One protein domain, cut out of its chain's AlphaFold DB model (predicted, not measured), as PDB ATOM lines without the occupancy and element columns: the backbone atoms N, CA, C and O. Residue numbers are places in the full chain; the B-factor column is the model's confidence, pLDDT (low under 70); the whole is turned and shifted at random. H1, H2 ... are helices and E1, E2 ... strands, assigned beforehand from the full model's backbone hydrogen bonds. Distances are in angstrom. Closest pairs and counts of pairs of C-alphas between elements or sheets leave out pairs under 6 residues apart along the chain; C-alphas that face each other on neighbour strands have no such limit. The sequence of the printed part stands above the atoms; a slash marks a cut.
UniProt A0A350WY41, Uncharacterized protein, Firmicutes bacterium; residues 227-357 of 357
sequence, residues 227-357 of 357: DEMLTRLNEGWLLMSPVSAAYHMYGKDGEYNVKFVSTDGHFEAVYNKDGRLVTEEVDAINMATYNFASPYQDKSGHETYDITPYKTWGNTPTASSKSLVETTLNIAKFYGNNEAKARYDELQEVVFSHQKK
ATOM      1  N   ASP A 227      12.273 -32.565   2.033       97.81
ATOM      2  CA  ASP A 227      13.546 -32.084   2.575       97.81
ATOM      3  C   ASP A 227      14.602 -33.197   2.579       97.81
ATOM      4  O   ASP A 227      15.722 -32.982   2.116       97.81
ATOM      5  N   GLU A 228      14.244 -34.415   3.001       97.31
ATOM      6  CA  GLU A 228      15.142 -35.573   2.906       97.31
ATOM      7  C   GLU A 228      15.507 -35.891   1.450       97.31
ATOM      8  O   GLU A 228      16.678 -36.133   1.154       97.31
ATOM      9  N   MET A 229      14.546 -35.838   0.520       97.62
ATOM     10  CA  MET A 229      14.814 -36.016  -0.914       97.62
ATOM     11  C   MET A 229      15.852 -35.017  -1.428       97.62
ATOM     12  O   MET A 229      16.782 -35.397  -2.140       97.62
ATOM     13  N   LEU A 230      15.744 -33.749  -1.028       96.25
ATOM     14  CA  LEU A 230      16.690 -32.711  -1.427       96.25
ATOM     15  C   LEU A 230      18.112 -32.979  -0.911       96.25
ATOM     16  O   LEU A 230      19.079 -32.663  -1.606       96.25
ATOM     17  N   THR A 231      18.261 -33.626   0.250       94.19
ATOM     18  CA  THR A 231      19.583 -34.053   0.747       94.19
ATOM     19  C   THR A 231      20.180 -35.238  -0.015       94.19
ATOM     20  O   THR A 231      21.395 -35.408   0.010       94.19
ATOM     21  N   ARG A 232      19.350 -36.021  -0.721       92.19
ATOM     22  CA  ARG A 232      19.740 -37.242  -1.448       92.19
ATOM     23  C   ARG A 232      19.814 -37.054  -2.967       92.19
ATOM     24  O   ARG A 232      19.931 -38.029  -3.703       92.19
ATOM     25  N   LEU A 233      19.773 -35.821  -3.479       92.06
ATOM     26  CA  LEU A 233      19.836 -35.560  -4.930       92.06
ATOM     27  C   LEU A 233      21.101 -36.134  -5.589       92.06
ATOM     28  O   LEU A 233      21.051 -36.620  -6.720       92.06
ATOM     29  N   ASN A 234      22.228 -36.113  -4.873       87.25
ATOM     30  CA  ASN A 234      23.504 -36.691  -5.306       87.25
ATOM     31  C   ASN A 234      23.508 -38.231  -5.334       87.25
ATOM     32  O   ASN A 234      24.410 -38.821  -5.921       87.25
ATOM     33  N   GLU A 235      22.501 -38.878  -4.751       88.44
ATOM     34  CA  GLU A 235      22.316 -40.333  -4.780       88.44
ATOM     35  C   GLU A 235      21.537 -40.800  -6.019       88.44
ATOM     36  O   GLU A 235      21.191 -41.971  -6.143       88.44
ATOM     37  N   GLY A 236      21.293 -39.896  -6.974       91.50
ATOM     38  CA  GLY A 236      20.715 -40.236  -8.267       91.50
ATOM     39  C   GLY A 236      19.202 -40.088  -8.307       91.50
ATOM     40  O   GLY A 236      18.515 -41.000  -8.755       91.50
ATOM     41  N   TRP A 237      18.687 -38.923  -7.917       96.19
ATOM     42  CA  TRP A 237      17.278 -38.560  -8.086       96.19
ATOM     43  C   TRP A 237      17.109 -37.386  -9.047       96.19
ATOM     44  O   TRP A 237      17.894 -36.437  -9.053       96.19
ATOM     45  N   LEU A 238      16.061 -37.446  -9.865       95.88
ATOM     46  CA  LEU A 238      15.736 -36.444 -10.873       95.88
ATOM     47  C   LEU A 238      14.363 -35.845 -10.580       95.88
ATOM     48  O   LEU A 238      13.377 -36.577 -10.519       95.88
ATOM     49  N   LEU A 239      14.294 -34.517 -10.433       97.81
ATOM     50  CA  LEU A 239      13.021 -33.793 -10.409       97.81
ATOM     51  C   LEU A 239      12.381 -33.860 -11.799       97.81
ATOM     52  O   LEU A 239      12.987 -33.460 -12.796       97.81
ATOM     53  N   MET A 240      11.147 -34.348 -11.859       97.50
ATOM     54  CA  MET A 240      10.398 -34.499 -13.100       97.50
ATOM     55  C   MET A 240       9.570 -33.258 -13.405       97.50
ATOM     56  O   MET A 240       9.036 -32.619 -12.503       97.50
ATOM     57  N   SER A 241       9.396 -32.974 -14.699       97.06
ATOM     58  CA  SER A 241       8.551 -31.866 -15.147       97.06
ATOM     59  C   SER A 241       7.096 -32.027 -14.676       97.06
ATOM     60  O   SER A 241       6.620 -33.159 -14.528       97.06
ATOM     61  N   PRO A 242       6.335 -30.923 -14.546       96.38
ATOM     62  CA  PRO A 242       4.919 -30.984 -14.179       96.38
ATOM     63  C   PRO A 242       4.090 -31.844 -15.143       96.38
ATOM     64  O   PRO A 242       3.168 -32.544 -14.735       96.38
ATOM     65  N   VAL A 243       4.461 -31.857 -16.427       94.88
ATOM     66  CA  VAL A 243       3.823 -32.704 -17.447       94.88
ATOM     67  C   VAL A 243       4.067 -34.188 -17.166       94.88
ATOM     68  O   VAL A 243       3.130 -34.981 -17.220       94.88
ATOM     69  N   SER A 244       5.299 -34.572 -16.821       92.81
ATOM     70  CA  SER A 244       5.630 -35.956 -16.451       92.81
ATOM     71  C   SER A 244       5.008 -36.378 -15.113       92.81
ATOM     72  O   SER A 244       4.780 -37.565 -14.884       92.81
ATOM     73  N   ALA A 245       4.713 -35.418 -14.235       94.50
ATOM     74  CA  ALA A 245       4.058 -35.637 -12.950       94.50
ATOM     75  C   ALA A 245       2.520 -35.669 -13.035       94.50
ATOM     76  O   ALA A 245       1.868 -35.979 -12.044       94.50
ATOM     77  N   ALA A 246       1.917 -35.393 -14.197       93.44
ATOM     78  CA  ALA A 246       0.481 -35.133 -14.318       93.44
ATOM     79  C   ALA A 246      -0.445 -36.286 -13.875       93.44
ATOM     80  O   ALA A 246      -1.581 -36.035 -13.469       93.44
ATOM     81  N   TYR A 247       0.027 -37.537 -13.913       91.19
ATOM     82  CA  TYR A 247      -0.686 -38.708 -13.369       91.19
ATOM     83  C   TYR A 247      -0.687 -38.780 -11.833       91.19
ATOM     84  O   TYR A 247      -1.273 -39.686 -11.257       91.19
ATOM     85  N   HIS A 248      -0.043 -37.828 -11.167       94.81
ATOM     86  CA  HIS A 248       0.041 -37.734  -9.714       94.81
ATOM     87  C   HIS A 248      -0.475 -36.384  -9.211       94.81
ATOM     88  O   HIS A 248      -0.077 -35.930  -8.146       94.81
ATOM     89  N   MET A 249      -1.342 -35.721  -9.984       95.94
ATOM     90  CA  MET A 249      -1.869 -34.382  -9.691       95.94
ATOM     91  C   MET A 249      -3.398 -34.352  -9.552       95.94
ATOM     92  O   MET A 249      -4.038 -33.321  -9.767       95.94
ATOM     93  N   TYR A 250      -4.016 -35.483  -9.222       93.19
ATOM     94  CA  TYR A 250      -5.466 -35.579  -9.103       93.19
ATOM     95  C   TYR A 250      -5.991 -34.925  -7.824       93.19
ATOM     96  O   TYR A 250      -5.333 -34.902  -6.789       93.19
ATOM     97  N   GLY A 251      -7.239 -34.459  -7.882       91.50
ATOM     98  CA  GLY A 251      -7.980 -34.030  -6.699       91.50
ATOM     99  C   GLY A 251      -7.613 -32.637  -6.187       91.50
ATOM    100  O   GLY A 251      -7.194 -31.745  -6.934       91.50
ATOM    101  N   LYS A 252      -7.884 -32.420  -4.899       92.62
ATOM    102  CA  LYS A 252      -7.615 -31.152  -4.220       92.62
ATOM    103  C   LYS A 252      -6.109 -31.007  -4.011       92.62
ATOM    104  O   LYS A 252      -5.473 -31.936  -3.537       92.62
ATOM    105  N   ASP A 253      -5.580 -29.839  -4.357       96.19
ATOM    106  CA  ASP A 253      -4.163 -29.478  -4.244       96.19
ATOM    107  C   ASP A 253      -3.178 -30.390  -5.012       96.19
ATOM    108  O   ASP A 253      -1.968 -30.252  -4.853       96.19
ATOM    109  N   GLY A 254      -3.664 -31.291  -5.874       96.25
ATOM    110  CA  GLY A 254      -2.814 -32.203  -6.640       96.25
ATOM    111  C   GLY A 254      -1.833 -31.488  -7.573       96.25
ATOM    112  O   GLY A 254      -0.740 -31.982  -7.801       96.25
ATOM    113  N   GLU A 255      -2.154 -30.286  -8.053       97.44
ATOM    114  CA  GLU A 255      -1.248 -29.458  -8.853       97.44
ATOM    115  C   GLU A 255       0.014 -29.010  -8.098       97.44
ATOM    116  O   GLU A 255       0.975 -28.584  -8.725       97.44
ATOM    117  N   TYR A 256       0.041 -29.111  -6.768       98.31
ATOM    118  CA  TYR A 256       1.239 -28.836  -5.971       98.31
ATOM    119  C   TYR A 256       2.128 -30.074  -5.800       98.31
ATOM    120  O   TYR A 256       3.215 -29.960  -5.232       98.31
ATOM    121  N   ASN A 257       1.682 -31.252  -6.249       98.50
ATOM    122  CA  ASN A 257       2.464 -32.472  -6.126       98.50
ATOM    123  C   ASN A 257       3.697 -32.409  -7.036       98.50
ATOM    124  O   ASN A 257       3.607 -32.066  -8.217       98.50
ATOM    125  N   VAL A 258       4.851 -32.794  -6.494       98.50
ATOM    126  CA  VAL A 258       6.121 -32.858  -7.227       98.50
ATOM    127  C   VAL A 258       6.598 -34.297  -7.313       98.50
ATOM    128  O   VAL A 258       6.524 -35.036  -6.333       98.50
ATOM    129  N   LYS A 259       7.078 -34.700  -8.492       98.31
ATOM    130  CA  LYS A 259       7.536 -36.066  -8.758       98.31
ATOM    131  C   LYS A 259       9.048 -36.106  -8.918       98.31
ATOM    132  O   LYS A 259       9.608 -35.317  -9.676       98.31
ATOM    133  N   PHE A 260       9.678 -37.079  -8.276       98.50
ATOM    134  CA  PHE A 260      11.061 -37.463  -8.509       98.50
ATOM    135  C   PHE A 260      11.123 -38.894  -9.033       98.50
ATOM    136  O   PHE A 260      10.270 -39.721  -8.706       98.50
ATOM    137  N   VAL A 261      12.134 -39.183  -9.843       97.94
ATOM    138  CA  VAL A 261      12.428 -40.532 -10.334       97.94
ATOM    139  C   VAL A 261      13.922 -40.781 -10.172       97.94
ATOM    140  O   VAL A 261      14.722 -39.873 -10.414       97.94
ATOM    141  N   SER A 262      14.311 -41.981  -9.758       96.38
ATOM    142  CA  SER A 262      15.720 -42.366  -9.691       96.38
ATOM    143  C   SER A 262      16.379 -42.290 -11.077       96.38
ATOM    144  O   SER A 262      15.721 -42.380 -12.113       96.38
ATOM    145  N   THR A 263      17.696 -42.121 -11.138       94.56
ATOM    146  CA  THR A 263      18.446 -41.999 -12.405       94.56
ATOM    147  C   THR A 263      18.425 -43.278 -13.236       94.56
ATOM    148  O   THR A 263      18.541 -43.218 -14.462       94.56
ATOM    149  N   ASP A 264      18.237 -44.430 -12.594       94.56
ATOM    150  CA  ASP A 264      17.985 -45.701 -13.270       94.56
ATOM    151  C   ASP A 264      16.523 -45.866 -13.720       94.56
ATOM    152  O   ASP A 264      16.234 -46.784 -14.477       94.56
ATOM    153  N   GLY A 265      15.625 -44.955 -13.329       96.44
ATOM    154  CA  GLY A 265      14.236 -44.889 -13.779       96.44
ATOM    155  C   GLY A 265      13.252 -45.776 -13.020       96.44
ATOM    156  O   GLY A 265      12.076 -45.818 -13.388       96.44
ATOM    157  N   HIS A 266      13.712 -46.490 -11.994       96.75
ATOM    158  CA  HIS A 266      12.951 -47.560 -11.357       96.75
ATOM    159  C   HIS A 266      12.196 -47.139 -10.094       96.75
ATOM    160  O   HIS A 266      11.080 -47.599  -9.879       96.75
ATOM    161  N   PHE A 267      12.752 -46.257  -9.271       97.00
ATOM    162  CA  PHE A 267      12.085 -45.768  -8.069       97.00
ATOM    163  C   PHE A 267      11.440 -44.416  -8.339       97.00
ATOM    164  O   PHE A 267      12.034 -43.545  -8.977       97.00
ATOM    165  N   GLU A 268      10.227 -44.227  -7.835       98.12
ATOM    166  CA  GLU A 268       9.502 -42.969  -7.968       98.12
ATOM    167  C   GLU A 268       9.139 -42.416  -6.591       98.12
ATOM    168  O   GLU A 268       8.819 -43.160  -5.664       98.12
ATOM    169  N   ALA A 269       9.120 -41.094  -6.468       98.31
ATOM    170  CA  ALA A 269       8.629 -40.399  -5.287       98.31
ATOM    171  C   ALA A 269       7.665 -39.296  -5.712       98.31
ATOM    172  O   ALA A 269       7.925 -38.583  -6.680       98.31
ATOM    173  N   VAL A 270       6.570 -39.131  -4.978       98.62
ATOM    174  CA  VAL A 270       5.661 -37.993  -5.137       98.62
ATOM    175  C   VAL A 270       5.510 -37.338  -3.779       98.62
ATOM    176  O   VAL A 270       5.173 -38.017  -2.815       98.62
ATOM    177  N   TYR A 271       5.749 -36.034  -3.704       98.75
ATOM    178  CA  TYR A 271       5.556 -35.248  -2.488       98.75
ATOM    179  C   TYR A 271       4.395 -34.291  -2.678       98.75
ATOM    180  O   TYR A 271       4.304 -33.636  -3.715       98.75
ATOM    181  N   ASN A 272       3.520 -34.207  -1.679       98.12
ATOM    182  CA  ASN A 272       2.398 -33.279  -1.705       98.12
ATOM    183  C   ASN A 272       2.821 -31.839  -1.370       98.12
ATOM    184  O   ASN A 272       3.986 -31.563  -1.073       98.12
ATOM    185  N   LYS A 273       1.854 -30.914  -1.359       97.69
ATOM    186  CA  LYS A 273       2.081 -29.499  -1.012       97.69
ATOM    187  C   LYS A 273       2.756 -29.280   0.352       97.69
ATOM    188  O   LYS A 273       3.392 -28.251   0.564       97.69
ATOM    189  N   ASP A 274       2.608 -30.225   1.278       97.50
ATOM    190  CA  ASP A 274       3.170 -30.158   2.628       97.50
ATOM    191  C   ASP A 274       4.555 -30.829   2.701       97.50
ATOM    192  O   ASP A 274       5.128 -30.955   3.779       97.50
ATOM    193  N   GLY A 275       5.096 -31.289   1.566       98.00
ATOM    194  CA  GLY A 275       6.388 -31.970   1.486       98.00
ATOM    195  C   GLY A 275       6.365 -33.404   2.018       98.00
ATOM    196  O   GLY A 275       7.427 -33.980   2.244       98.00
ATOM    197  N   ARG A 276       5.184 -33.998   2.227       98.31
ATOM    198  CA  ARG A 276       5.040 -35.382   2.702       98.31
ATOM    199  C   ARG A 276       4.990 -36.343   1.523       98.31
ATOM    200  O   ARG A 276       4.303 -36.058   0.540       98.31
ATOM    201  N   LEU A 277       5.684 -37.477   1.637       98.50
ATOM    202  CA  LEU A 277       5.595 -38.551   0.651       98.50
ATOM    203  C   LEU A 277       4.138 -39.013   0.514       98.50
ATOM    204  O   LEU A 277       3.461 -39.298   1.504       98.50
ATOM    205  N   VAL A 278       3.661 -39.081  -0.724       97.62
ATOM    206  CA  VAL A 278       2.327 -39.565  -1.059       97.62
ATOM    207  C   VAL A 278       2.361 -41.088  -1.104       97.62
ATOM    208  O   VAL A 278       2.860 -41.690  -2.055       97.62
ATOM    209  N   THR A 279       1.840 -41.702  -0.046       95.62
ATOM    210  CA  THR A 279       1.668 -43.152   0.091       95.62
ATOM    211  C   THR A 279       0.219 -43.554  -0.181       95.62
ATOM    212  O   THR A 279      -0.653 -42.698  -0.343       95.62
ATOM    213  N   GLU A 280      -0.054 -44.860  -0.187       94.19
ATOM    214  CA  GLU A 280      -1.418 -45.396  -0.285       94.19
ATOM    215  C   GLU A 280      -2.364 -44.808   0.779       94.19
ATOM    216  O   GLU A 280      -3.495 -44.445   0.464       94.19
ATOM    217  N   GLU A 281      -1.887 -44.645   2.016       92.81
ATOM    218  CA  GLU A 281      -2.672 -44.089   3.127       92.81
ATOM    219  C   GLU A 281      -2.947 -42.586   2.986       92.81
ATOM    220  O   GLU A 281      -3.958 -42.091   3.485       92.81
ATOM    221  N   VAL A 282      -2.037 -41.851   2.338       93.06
ATOM    222  CA  VAL A 282      -2.156 -40.399   2.152       93.06
ATOM    223  C   VAL A 282      -3.060 -40.092   0.967       93.06
ATOM    224  O   VAL A 282      -4.025 -39.343   1.111       93.06
ATOM    225  N   ASP A 283      -2.730 -40.647  -0.199       94.06
ATOM    226  CA  ASP A 283      -3.504 -40.485  -1.423       94.06
ATOM    227  C   ASP A 283      -3.115 -41.553  -2.460       94.06
ATOM    228  O   ASP A 283      -2.257 -41.352  -3.327       94.06
ATOM    229  N   ALA A 284      -3.777 -42.708  -2.377       94.12
ATOM    230  CA  ALA A 284      -3.522 -43.863  -3.234       94.12
ATOM    231  C   ALA A 284      -3.566 -43.563  -4.742       94.12
ATOM    232  O   ALA A 284      -2.898 -44.238  -5.522       94.12
ATOM    233  N   ILE A 285      -4.323 -42.556  -5.194       92.44
ATOM    234  CA  ILE A 285      -4.395 -42.260  -6.629       92.44
ATOM    235  C   ILE A 285      -3.157 -41.527  -7.143       92.44
ATOM    236  O   ILE A 285      -2.786 -41.689  -8.304       92.44
ATOM    237  N   ASN A 286      -2.526 -40.737  -6.275       95.00
ATOM    238  CA  ASN A 286      -1.378 -39.904  -6.599       95.00
ATOM    239  C   ASN A 286      -0.054 -40.516  -6.127       95.00
ATOM    240  O   ASN A 286       1.001 -39.980  -6.460       95.00
ATOM    241  N   MET A 287      -0.078 -41.631  -5.389       96.31
ATOM    242  CA  MET A 287       1.146 -42.289  -4.931       96.31
ATOM    243  C   MET A 287       2.064 -42.682  -6.097       96.31
ATOM    244  O   MET A 287       1.609 -43.036  -7.189       96.31
ATOM    245  N   ALA A 288       3.367 -42.615  -5.850       96.69
ATOM    246  CA  ALA A 288       4.381 -43.137  -6.756       96.69
ATOM    247  C   ALA A 288       4.531 -44.656  -6.592       96.69
ATOM    248  O   ALA A 288       4.292 -45.207  -5.514       96.69
ATOM    249  N   THR A 289       4.982 -45.328  -7.651       96.62
ATOM    250  CA  THR A 289       5.180 -46.785  -7.664       96.62
ATOM    251  C   THR A 289       6.520 -47.134  -8.298       96.62
ATOM    252  O   THR A 289       7.099 -46.324  -9.013       96.62
ATOM    253  N   TYR A 290       7.021 -48.340  -8.039       97.31
ATOM    254  CA  TYR A 290       8.222 -48.846  -8.698       97.31
ATOM    255  C   TYR A 290       7.959 -49.038 -10.196       97.31
ATOM    256  O   TYR A 290       6.885 -49.506 -10.541       97.31
ATOM    257  N   ASN A 291       8.893 -48.762 -11.096       97.19
ATOM    258  CA  ASN A 291       8.774 -49.100 -12.518       97.19
ATOM    259  C   ASN A 291       9.529 -50.399 -12.800       97.19
ATOM    260  O   ASN A 291      10.716 -50.477 -12.516       97.19
ATOM    261  N   PHE A 292       8.898 -51.410 -13.397       95.44
ATOM    262  CA  PHE A 292       9.613 -52.606 -13.857       95.44
ATOM    263  C   PHE A 292      10.526 -52.315 -15.050       95.44
ATOM    264  O   PHE A 292      11.524 -53.010 -15.256       95.44
ATOM    265  N   ALA A 293      10.197 -51.297 -15.843       95.38
ATOM    266  CA  ALA A 293      11.005 -50.862 -16.963       95.38
ATOM    267  C   ALA A 293      11.251 -49.360 -16.883       95.38
ATOM    268  O   ALA A 293      10.335 -48.553 -16.737       95.38
ATOM    269  N   SER A 294      12.519 -48.980 -17.003       95.00
ATOM    270  CA  SER A 294      12.885 -47.578 -16.926       95.00
ATOM    271  C   SER A 294      12.303 -46.771 -18.094       95.00
ATOM    272  O   SER A 294      12.500 -47.155 -19.256       95.00
ATOM    273  N   PRO A 295      11.709 -45.589 -17.836       94.19
ATOM    274  CA  PRO A 295      11.268 -44.671 -18.883       94.19
ATOM    275  C   PRO A 295      12.422 -44.122 -19.741       94.19
ATOM    276  O   PRO A 295      12.178 -43.549 -20.808       94.19
ATOM    277  N   TYR A 296      13.678 -44.273 -19.303       93.44
ATOM    278  CA  TYR A 296      14.850 -43.767 -20.016       93.44
ATOM    279  C   TYR A 296      15.475 -44.823 -20.932       93.44
ATOM    280  O   TYR A 296      15.773 -44.519 -22.088       93.44
ATOM    281  N   GLN A 297      15.655 -46.052 -20.433       93.19
ATOM    282  CA  GLN A 297      16.332 -47.132 -21.160       93.19
ATOM    283  C   GLN A 297      15.368 -48.065 -21.912       93.19
ATOM    284  O   GLN A 297      15.728 -48.554 -22.980       93.19
ATOM    285  N   ASP A 298      14.150 -48.292 -21.409       93.31
ATOM    286  CA  ASP A 298      13.172 -49.204 -22.014       93.31
ATOM    287  C   ASP A 298      11.767 -48.589 -22.051       93.31
ATOM    288  O   ASP A 298      10.846 -48.996 -21.346       93.31
ATOM    289  N   LYS A 299      11.580 -47.603 -22.936       93.69
ATOM    290  CA  LYS A 299      10.292 -46.907 -23.122       93.69
ATOM    291  C   LYS A 299       9.143 -47.847 -23.486       93.69
ATOM    292  O   LYS A 299       8.008 -47.617 -23.079       93.69
ATOM    293  N   SER A 300       9.429 -48.880 -24.280       92.88
ATOM    294  CA  SER A 300       8.414 -49.850 -24.699       92.88
ATOM    295  C   SER A 300       8.005 -50.738 -23.532       92.88
ATOM    296  O   SER A 300       6.812 -50.984 -23.346       92.88
ATOM    297  N   GLY A 301       8.976 -51.215 -22.751       93.81
ATOM    298  CA  GLY A 301       8.723 -51.922 -21.506       93.81
ATOM    299  C   GLY A 301       7.953 -51.047 -20.527       93.81
ATOM    300  O   GLY A 301       6.962 -51.508 -19.983       93.81
ATOM    301  N   HIS A 302       8.320 -49.775 -20.385       95.00
ATOM    302  CA  HIS A 302       7.657 -48.850 -19.469       95.00
ATOM    303  C   HIS A 302       6.174 -48.652 -19.820       95.00
ATOM    304  O   HIS A 302       5.295 -48.781 -18.968       95.00
ATOM    305  N   GLU A 303       5.843 -48.445 -21.102       92.44
ATOM    306  CA  GLU A 303       4.431 -48.372 -21.510       92.44
ATOM    307  C   GLU A 303       3.698 -49.702 -21.258       92.44
ATOM    308  O   GLU A 303       2.550 -49.707 -20.807       92.44
ATOM    309  N   THR A 304       4.354 -50.832 -21.538       93.44
ATOM    310  CA  THR A 304       3.744 -52.172 -21.479       93.44
ATOM    311  C   THR A 304       3.531 -52.661 -20.051       93.44
ATOM    312  O   THR A 304       2.489 -53.244 -19.752       93.44
ATOM    313  N   TYR A 305       4.519 -52.456 -19.184       93.94
ATOM    314  CA  TYR A 305       4.585 -53.052 -17.856       93.94
ATOM    315  C   TYR A 305       4.180 -52.080 -16.747       93.94
ATOM    316  O   TYR A 305       3.686 -52.520 -15.715       93.94
ATOM    317  N   ASP A 306       4.319 -50.771 -16.969       93.88
ATOM    318  CA  ASP A 306       4.083 -49.785 -15.917       93.88
ATOM    319  C   ASP A 306       2.831 -48.945 -16.188       93.88
ATOM    320  O   ASP A 306       1.920 -48.891 -15.355       93.88
ATOM    321  N   ILE A 307       2.748 -48.332 -17.373       91.94
ATOM    322  CA  ILE A 307       1.680 -47.380 -17.716       91.94
ATOM    323  C   ILE A 307       0.371 -48.097 -18.084       91.94
ATOM    324  O   ILE A 307      -0.699 -47.717 -17.604       91.94
ATOM    325  N   THR A 308       0.417 -49.118 -18.945       91.25
ATOM    326  CA  THR A 308      -0.796 -49.825 -19.402       91.25
ATOM    327  C   THR A 308      -1.527 -50.528 -18.249       91.25
ATOM    328  O   THR A 308      -2.746 -50.348 -18.127       91.25
ATOM    329  N   PRO A 309      -0.840 -51.265 -17.352       92.25
ATOM    330  CA  PRO A 309      -1.481 -51.838 -16.171       92.25
ATOM    331  C   PRO A 309      -2.061 -50.772 -15.240       92.25
ATOM    332  O   PRO A 309      -3.207 -50.908 -14.821       92.25
ATOM    333  N   TYR A 310      -1.356 -49.656 -15.012       91.88
ATOM    334  CA  TYR A 310      -1.889 -48.523 -14.247       91.88
ATOM    335  C   TYR A 310      -3.184 -47.960 -14.856       91.88
ATOM    336  O   TYR A 310      -4.179 -47.790 -14.152       91.88
ATOM    337  N   LYS A 311      -3.230 -47.739 -16.176       88.31
ATOM    338  CA  LYS A 311      -4.448 -47.277 -16.875       88.31
ATOM    339  C   LYS A 311      -5.615 -48.263 -16.728       88.31
ATOM    340  O   LYS A 311      -6.774 -47.857 -16.799       88.31
ATOM    341  N   THR A 312      -5.323 -49.543 -16.515       90.75
ATOM    342  CA  THR A 312      -6.335 -50.601 -16.389       90.75
ATOM    343  C   THR A 312      -6.787 -50.803 -14.940       90.75
ATOM    344  O   THR A 312      -7.969 -51.045 -14.696       90.75
ATOM    345  N   TRP A 313      -5.873 -50.706 -13.973       91.81
ATOM    346  CA  TRP A 313      -6.090 -51.161 -12.594       91.81
ATOM    347  C   TRP A 313      -5.789 -50.126 -11.505       91.81
ATOM    348  O   TRP A 313      -6.082 -50.400 -10.345       91.81
ATOM    349  N   GLY A 314      -5.230 -48.966 -11.853       92.19
ATOM    350  CA  GLY A 314      -4.792 -47.941 -10.902       92.19
ATOM    351  C   GLY A 314      -3.553 -48.359 -10.108       92.19
ATOM    352  O   GLY A 314      -2.930 -49.375 -10.407       92.19
ATOM    353  N   ASN A 315      -3.178 -47.576  -9.094       92.19
ATOM    354  CA  ASN A 315      -2.041 -47.895  -8.216       92.19
ATOM    355  C   ASN A 315      -2.382 -48.955  -7.163       92.19
ATOM    356  O   ASN A 315      -1.503 -49.683  -6.714       92.19
ATOM    357  N   THR A 316      -3.652 -49.050  -6.767       91.31
ATOM    358  CA  THR A 316      -4.126 -49.980  -5.735       91.31
ATOM    359  C   THR A 316      -5.467 -50.581  -6.161       91.31
ATOM    360  O   THR A 316      -6.124 -50.040  -7.053       91.31
ATOM    361  N   PRO A 317      -5.928 -51.686  -5.542       87.06
ATOM    362  CA  PRO A 317      -7.234 -52.271  -5.850       87.06
ATOM    363  C   PRO A 317      -8.419 -51.314  -5.668       87.06
ATOM    364  O   PRO A 317      -9.471 -51.533  -6.269       87.06
ATOM    365  N   THR A 318      -8.264 -50.301  -4.812       82.19
ATOM    366  CA  THR A 318      -9.311 -49.356  -4.408       82.19
ATOM    367  C   THR A 318      -9.193 -48.006  -5.114       82.19
ATOM    368  O   THR A 318     -10.209 -47.338  -5.312       82.19
ATOM    369  N   ALA A 319      -7.992 -47.610  -5.541       78.31
ATOM    370  CA  ALA A 319      -7.778 -46.417  -6.346       78.31
ATOM    371  C   ALA A 319      -8.094 -46.716  -7.817       78.31
ATOM    372  O   ALA A 319      -7.338 -47.392  -8.511       78.31
ATOM    373  N   SER A 320      -9.225 -46.203  -8.310       68.12
ATOM    374  CA  SER A 320      -9.606 -46.342  -9.720       68.12
ATOM    375  C   SER A 320      -8.539 -45.755 -10.645       68.12
ATOM    376  O   SER A 320      -8.032 -44.662 -10.373       68.12
ATOM    377  N   SER A 321      -8.276 -46.418 -11.773       66.44
ATOM    378  CA  SER A 321      -7.469 -45.830 -12.838       66.44
ATOM    379  C   SER A 321      -8.110 -44.548 -13.373       66.44
ATOM    380  O   SER A 321      -9.331 -44.363 -13.332       66.44
ATOM    381  N   LYS A 322      -7.264 -43.637 -13.854       69.00
ATOM    382  CA  LYS A 322      -7.683 -42.330 -14.354       69.00
ATOM    383  C   LYS A 322      -7.451 -42.207 -15.849       69.00
ATOM    384  O   LYS A 322      -6.526 -42.788 -16.415       69.00
ATOM    385  N   SER A 323      -8.350 -41.478 -16.497       70.25
ATOM    386  CA  SER A 323      -8.365 -41.305 -17.946       70.25
ATOM    387  C   SER A 323      -7.336 -40.268 -18.408       70.25
ATOM    388  O   SER A 323      -6.981 -39.348 -17.674       70.25
ATOM    389  N   LEU A 324      -6.926 -40.359 -19.679       69.56
ATOM    390  CA  LEU A 324      -6.059 -39.362 -20.328       69.56
ATOM    391  C   LEU A 324      -6.630 -37.934 -20.261       69.56
ATOM    392  O   LEU A 324      -5.872 -36.971 -20.177       69.56
ATOM    393  N   VAL A 325      -7.961 -37.800 -20.279       76.00
ATOM    394  CA  VAL A 325      -8.653 -36.504 -20.196       76.00
ATOM    395  C   VAL A 325      -8.366 -35.823 -18.859       76.00
ATOM    396  O   VAL A 325      -8.078 -34.628 -18.825       76.00
ATOM    397  N   GLU A 326      -8.384 -36.578 -17.761       82.44
ATOM    398  CA  GLU A 326      -8.101 -36.035 -16.431       82.44
ATOM    399  C   GLU A 326      -6.632 -35.597 -16.312       82.44
ATOM    400  O   GLU A 326      -6.356 -34.549 -15.737       82.44
ATOM    401  N   THR A 327      -5.693 -36.309 -16.941       83.69
ATOM    402  CA  THR A 327      -4.272 -35.914 -16.972       83.69
ATOM    403  C   THR A 327      -4.059 -34.578 -17.697       83.69
ATOM    404  O   THR A 327      -3.304 -33.731 -17.223       83.69
ATOM    405  N   THR A 328      -4.750 -34.331 -18.818       89.19
ATOM    406  CA  THR A 328      -4.697 -33.023 -19.503       89.19
ATOM    407  C   THR A 328      -5.270 -31.899 -18.638       89.19
ATOM    408  O   THR A 328      -4.709 -30.802 -18.602       89.19
ATOM    409  N   LEU A 329      -6.357 -32.165 -17.907       91.94
ATOM    410  CA  LEU A 329      -6.942 -31.194 -16.980       91.94
ATOM    411  C   LEU A 329      -6.000 -30.874 -15.816       91.94
ATOM    412  O   LEU A 329      -5.893 -29.709 -15.442       91.94
ATOM    413  N   ASN A 330      -5.274 -31.863 -15.293       93.94
ATOM    414  CA  ASN A 330      -4.278 -31.650 -14.243       93.94
ATOM    415  C   ASN A 330      -3.159 -30.705 -14.705       93.94
ATOM    416  O   ASN A 330      -2.808 -29.763 -13.996       93.94
ATOM    417  N   ILE A 331      -2.655 -30.898 -15.930       95.06
ATOM    418  CA  ILE A 331      -1.646 -30.010 -16.530       95.06
ATOM    419  C   ILE A 331      -2.192 -28.582 -16.651       95.06
ATOM    420  O   ILE A 331      -1.525 -27.622 -16.266       95.06
ATOM    421  N   ALA A 332      -3.419 -28.427 -17.155       96.12
ATOM    422  CA  ALA A 332      -4.058 -27.119 -17.262       96.12
ATOM    423  C   ALA A 332      -4.252 -26.456 -15.887       96.12
ATOM    424  O   ALA A 332      -4.021 -25.256 -15.750       96.12
ATOM    425  N   LYS A 333      -4.620 -27.238 -14.863       96.31
ATOM    426  CA  LYS A 333      -4.767 -26.773 -13.479       96.31
ATOM    427  C   LYS A 333      -3.443 -26.255 -12.919       96.31
ATOM    428  O   LYS A 333      -3.421 -25.152 -12.382       96.31
ATOM    429  N   PHE A 334      -2.347 -26.993 -13.116       97.81
ATOM    430  CA  PHE A 334      -1.004 -26.542 -12.746       97.81
ATOM    431  C   PHE A 334      -0.646 -25.222 -13.431       97.81
ATOM    432  O   PHE A 334      -0.334 -24.241 -12.762       97.81
ATOM    433  N   TYR A 335      -0.760 -25.145 -14.760       97.19
ATOM    434  CA  TYR A 335      -0.373 -23.929 -15.480       97.19
ATOM    435  C   TYR A 335      -1.280 -22.722 -15.186       97.19
ATOM    436  O   TYR A 335      -0.820 -21.575 -15.266       97.19
ATOM    437  N   GLY A 336      -2.538 -22.971 -14.809       97.62
ATOM    438  CA  GLY A 336      -3.492 -21.966 -14.341       97.62
ATOM    439  C   GLY A 336      -3.278 -21.511 -12.892       97.62
ATOM    440  O   GLY A 336      -3.810 -20.469 -12.511       97.62
ATOM    441  N   ASN A 337      -2.488 -22.236 -12.094       98.12
ATOM    442  CA  ASN A 337      -2.189 -21.904 -10.704       98.12
ATOM    443  C   ASN A 337      -0.798 -21.249 -10.593       98.12
ATOM    444  O   ASN A 337       0.242 -21.897 -10.698       98.12
ATOM    445  N   ASN A 338      -0.769 -19.929 -10.386       98.25
ATOM    446  CA  ASN A 338       0.484 -19.173 -10.286       98.25
ATOM    447  C   ASN A 338       1.330 -19.547  -9.064       98.25
ATOM    448  O   ASN A 338       2.553 -19.502  -9.154       98.25
ATOM    449  N   GLU A 339       0.701 -19.929  -7.954       98.25
ATOM    450  CA  GLU A 339       1.406 -20.317  -6.733       98.25
ATOM    451  C   GLU A 339       2.094 -21.676  -6.901       98.25
ATOM    452  O   GLU A 339       3.272 -21.813  -6.583       98.25
ATOM    453  N   ALA A 340       1.389 -22.662  -7.471       98.06
ATOM    454  CA  ALA A 340       1.959 -23.982  -7.741       98.06
ATOM    455  C   ALA A 340       3.176 -23.901  -8.680       98.06
ATOM    456  O   ALA A 340       4.195 -24.541  -8.423       98.06
ATOM    457  N   LYS A 341       3.103 -23.062  -9.725       98.31
ATOM    458  CA  LYS A 341       4.244 -22.795 -10.618       98.31
ATOM    459  C   LYS A 341       5.415 -22.157  -9.885       98.31
ATOM    460  O   LYS A 341       6.513 -22.686  -9.967       98.31
ATOM    461  N   ALA A 342       5.175 -21.071  -9.147       98.31
ATOM    462  CA  ALA A 342       6.234 -20.377  -8.418       98.31
ATOM    463  C   ALA A 342       6.969 -21.330  -7.462       98.31
ATOM    464  O   ALA A 342       8.193 -21.366  -7.443       98.31
ATOM    465  N   ARG A 343       6.224 -22.182  -6.750       97.69
ATOM    466  CA  ARG A 343       6.802 -23.199  -5.867       97.69
ATOM    467  C   ARG A 343       7.620 -24.252  -6.619       97.69
ATOM    468  O   ARG A 343       8.668 -24.675  -6.135       97.69
ATOM    469  N   TYR A 344       7.137 -24.710  -7.773       98.31
ATOM    470  CA  TYR A 344       7.887 -25.648  -8.606       98.31
ATOM    471  C   TYR A 344       9.183 -25.012  -9.133       98.31
ATOM    472  O   TYR A 344      10.231 -25.653  -9.091       98.31
ATOM    473  N   ASP A 345       9.128 -23.755  -9.576       98.12
ATOM    474  CA  ASP A 345      10.288 -23.011 -10.075       98.12
ATOM    475  C   ASP A 345      11.334 -22.818  -8.961       98.12
ATOM    476  O   ASP A 345      12.518 -23.085  -9.165       98.12
ATOM    477  N   GLU A 346      10.906 -22.458  -7.745       97.44
ATOM    478  CA  GLU A 346      11.776 -22.395  -6.562       97.44
ATOM    479  C   GLU A 346      12.456 -23.742  -6.277       97.44
ATOM    480  O   GLU A 346      13.671 -23.804  -6.069       97.44
ATOM    481  N   LEU A 347      11.695 -24.840  -6.311       97.69
ATOM    482  CA  LEU A 347      12.238 -26.185  -6.130       97.69
ATOM    483  C   LEU A 347      13.249 -26.540  -7.229       97.69
ATOM    484  O   LEU A 347      14.287 -27.138  -6.946       97.69
ATOM    485  N   GLN A 348      12.968 -26.163  -8.476       97.06
ATOM    486  CA  GLN A 348      13.852 -26.412  -9.608       97.06
ATOM    487  C   GLN A 348      15.193 -25.688  -9.447       97.06
ATOM    488  O   GLN A 348      16.237 -26.295  -9.696       97.06
ATOM    489  N   GLU A 349      15.190 -24.441  -8.975       96.38
ATOM    490  CA  GLU A 349      16.414 -23.695  -8.662       96.38
ATOM    491  C   GLU A 349      17.226 -24.370  -7.547       96.38
ATOM    492  O   GLU A 349      18.449 -24.524  -7.658       96.38
ATOM    493  N   VAL A 350      16.556 -24.856  -6.494       95.19
ATOM    494  CA  VAL A 350      17.215 -25.617  -5.422       95.19
ATOM    495  C   VAL A 350      17.872 -26.876  -5.985       95.19
ATOM    496  O   VAL A 350      19.066 -27.086  -5.752       95.19
ATOM    497  N   VAL A 351      17.149 -27.682  -6.765       94.44
ATOM    498  CA  VAL A 351      17.680 -28.912  -7.378       94.44
ATOM    499  C   VAL A 351      18.862 -28.604  -8.303       94.44
ATOM    500  O   VAL A 351      19.911 -29.243  -8.209       94.44
ATOM    501  N   PHE A 352      18.742 -27.577  -9.145       92.06
ATOM    502  CA  PHE A 352      19.798 -27.167 -10.068       92.06
ATOM    503  C   PHE A 352      21.069 -26.702  -9.345       92.06
ATOM    504  O   PHE A 352      22.184 -27.002  -9.777       92.06
ATOM    505  N   SER A 353      20.923 -26.006  -8.215       90.06
ATOM    506  CA  SER A 353      22.063 -25.565  -7.403       90.06
ATOM    507  C   SER A 353      22.838 -26.727  -6.765       90.06
ATOM    508  O   SER A 353      24.054 -26.621  -6.590       90.06
ATOM    509  N   HIS A 354      22.164 -27.842  -6.458       86.12
ATOM    510  CA  HIS A 354      22.794 -29.048  -5.914       86.12
ATOM    511  C   HIS A 354      23.548 -29.832  -6.988       86.12
ATOM    512  O   HIS A 354      24.627 -30.338  -6.712       86.12
ATOM    513  N   GLN A 355      23.033 -29.880  -8.219       78.94
ATOM    514  CA  GLN A 355      23.657 -30.618  -9.328       78.94
ATOM    515  C   GLN A 355      24.926 -29.956  -9.894       78.94
ATOM    516  O   GLN A 355      25.659 -30.584 -10.653       78.94
ATOM    517  N   LYS A 356      25.182 -28.683  -9.568       73.69
ATOM    518  CA  LYS A 356      26.392 -27.951  -9.991       73.69
ATOM    519  C   LYS A 356      27.599 -28.132  -9.069       73.69
ATOM    520  O   LYS A 356      28.690 -27.704  -9.448       73.69
ATOM    521  N   LYS A 357      27.391 -28.651  -7.861       58.41
ATOM    522  CA  LYS A 357      28.452 -28.926  -6.886       58.41
ATOM    523  C   LYS A 357      28.997 -30.324  -7.114       58.41
ATOM    524  O   LYS A 357      30.222 -30.478  -6.925       58.41
TER     525      LYS A 357
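AT A GLANCE: This is residues 227 to 357 of the 357 residues of an uncharacterized protein of Firmicutes bacterium (UniProt A0A350WY41). A small antiparallel sheet of three short strands sits near the middle, and three longer helices, H3, H4 and H5, follow one another in a broad arch round it. H5 runs past the E1 side of the sheet, H4 meets H5 at a corner, and H3 makes the other foot of the arch; the short helices H1 and H2 lie at the periphery. The 131 printed residues hold five named helices and three named strands, in the order H1 E1 E2 E3 H2 H3 H4 H5. The class is mostly helix, and the sheet's order is E1 E2 E3. The whole is compact, with a radius of gyration of the C-alphas of 14.3 A and spans of 41 by 32 by 25 A.

HOW THE PARTS SIT: E1, residues 237 to 239, E2, residues 258 to 262, and E3, residues 268 to 271, form a meander, each strand the antiparallel neighbour of the one before. E1 and E2 are a hairpin at 149 degrees, with N 238 and O 261 2.8 A apart, within hydrogen-bond range. E2 and E3 are a hairpin at 156 degrees, with N 260 and O 269 2.8 A apart, also within range. H5, residues 338 to 355, only grazes the sheet with its residues 340 to 355; its closest C-alphas to E1 are those of Val 351 and Leu 239, 7.4 A. H1, residues 227 to 231, only grazes the sheet with residues 227 to 230. H1 and H5 are close but not clearly touching, the closest C-alphas being those of Leu 230 and Val 351, 7.1 A. H4, residues 324 to 336, and H5 only just touch, only at the corner, with 3 pairs of C-alphas within 8 A, made by residues 334 to 335 and 340 to 341 alone; the closest are those of Phe 334 and Ala 340, 6.4 A. Their lines are about perpendicular, at 89 degrees. H3, residues 299 to 313, is apart from H4 and H5, and H2, residues 280 to 283, is not on the sheet. Every O i to N i+4 pair is within hydrogen-bond range in H1, H4 and H5, and 8 of 11 are in H3; H2 is too short for such a pair.

IN THESE COORDINATES: E2 is 13.7 A long from first to last C-alpha and E3 10.3 A. H5 measures 25.9 A, H3 19.9 A and H4 18.6 A. H1 begins at C-alpha 227 (13.546, -32.084, 2.575), E2 at C-alpha 258 (6.121, -32.858, -7.227), and H5 ends at C-alpha 355 (23.657, -30.618, -9.328).

THE WHOLE: The two C-alphas farthest apart are those of Thr 318 and Lys 357, 43.0 A. The printed part has no cut. The links E1 to E2 and H2 to H3 are long. Mean pLDDT of the printed part is 92.9; residues 320 to 322, 324 and 357 are under 70.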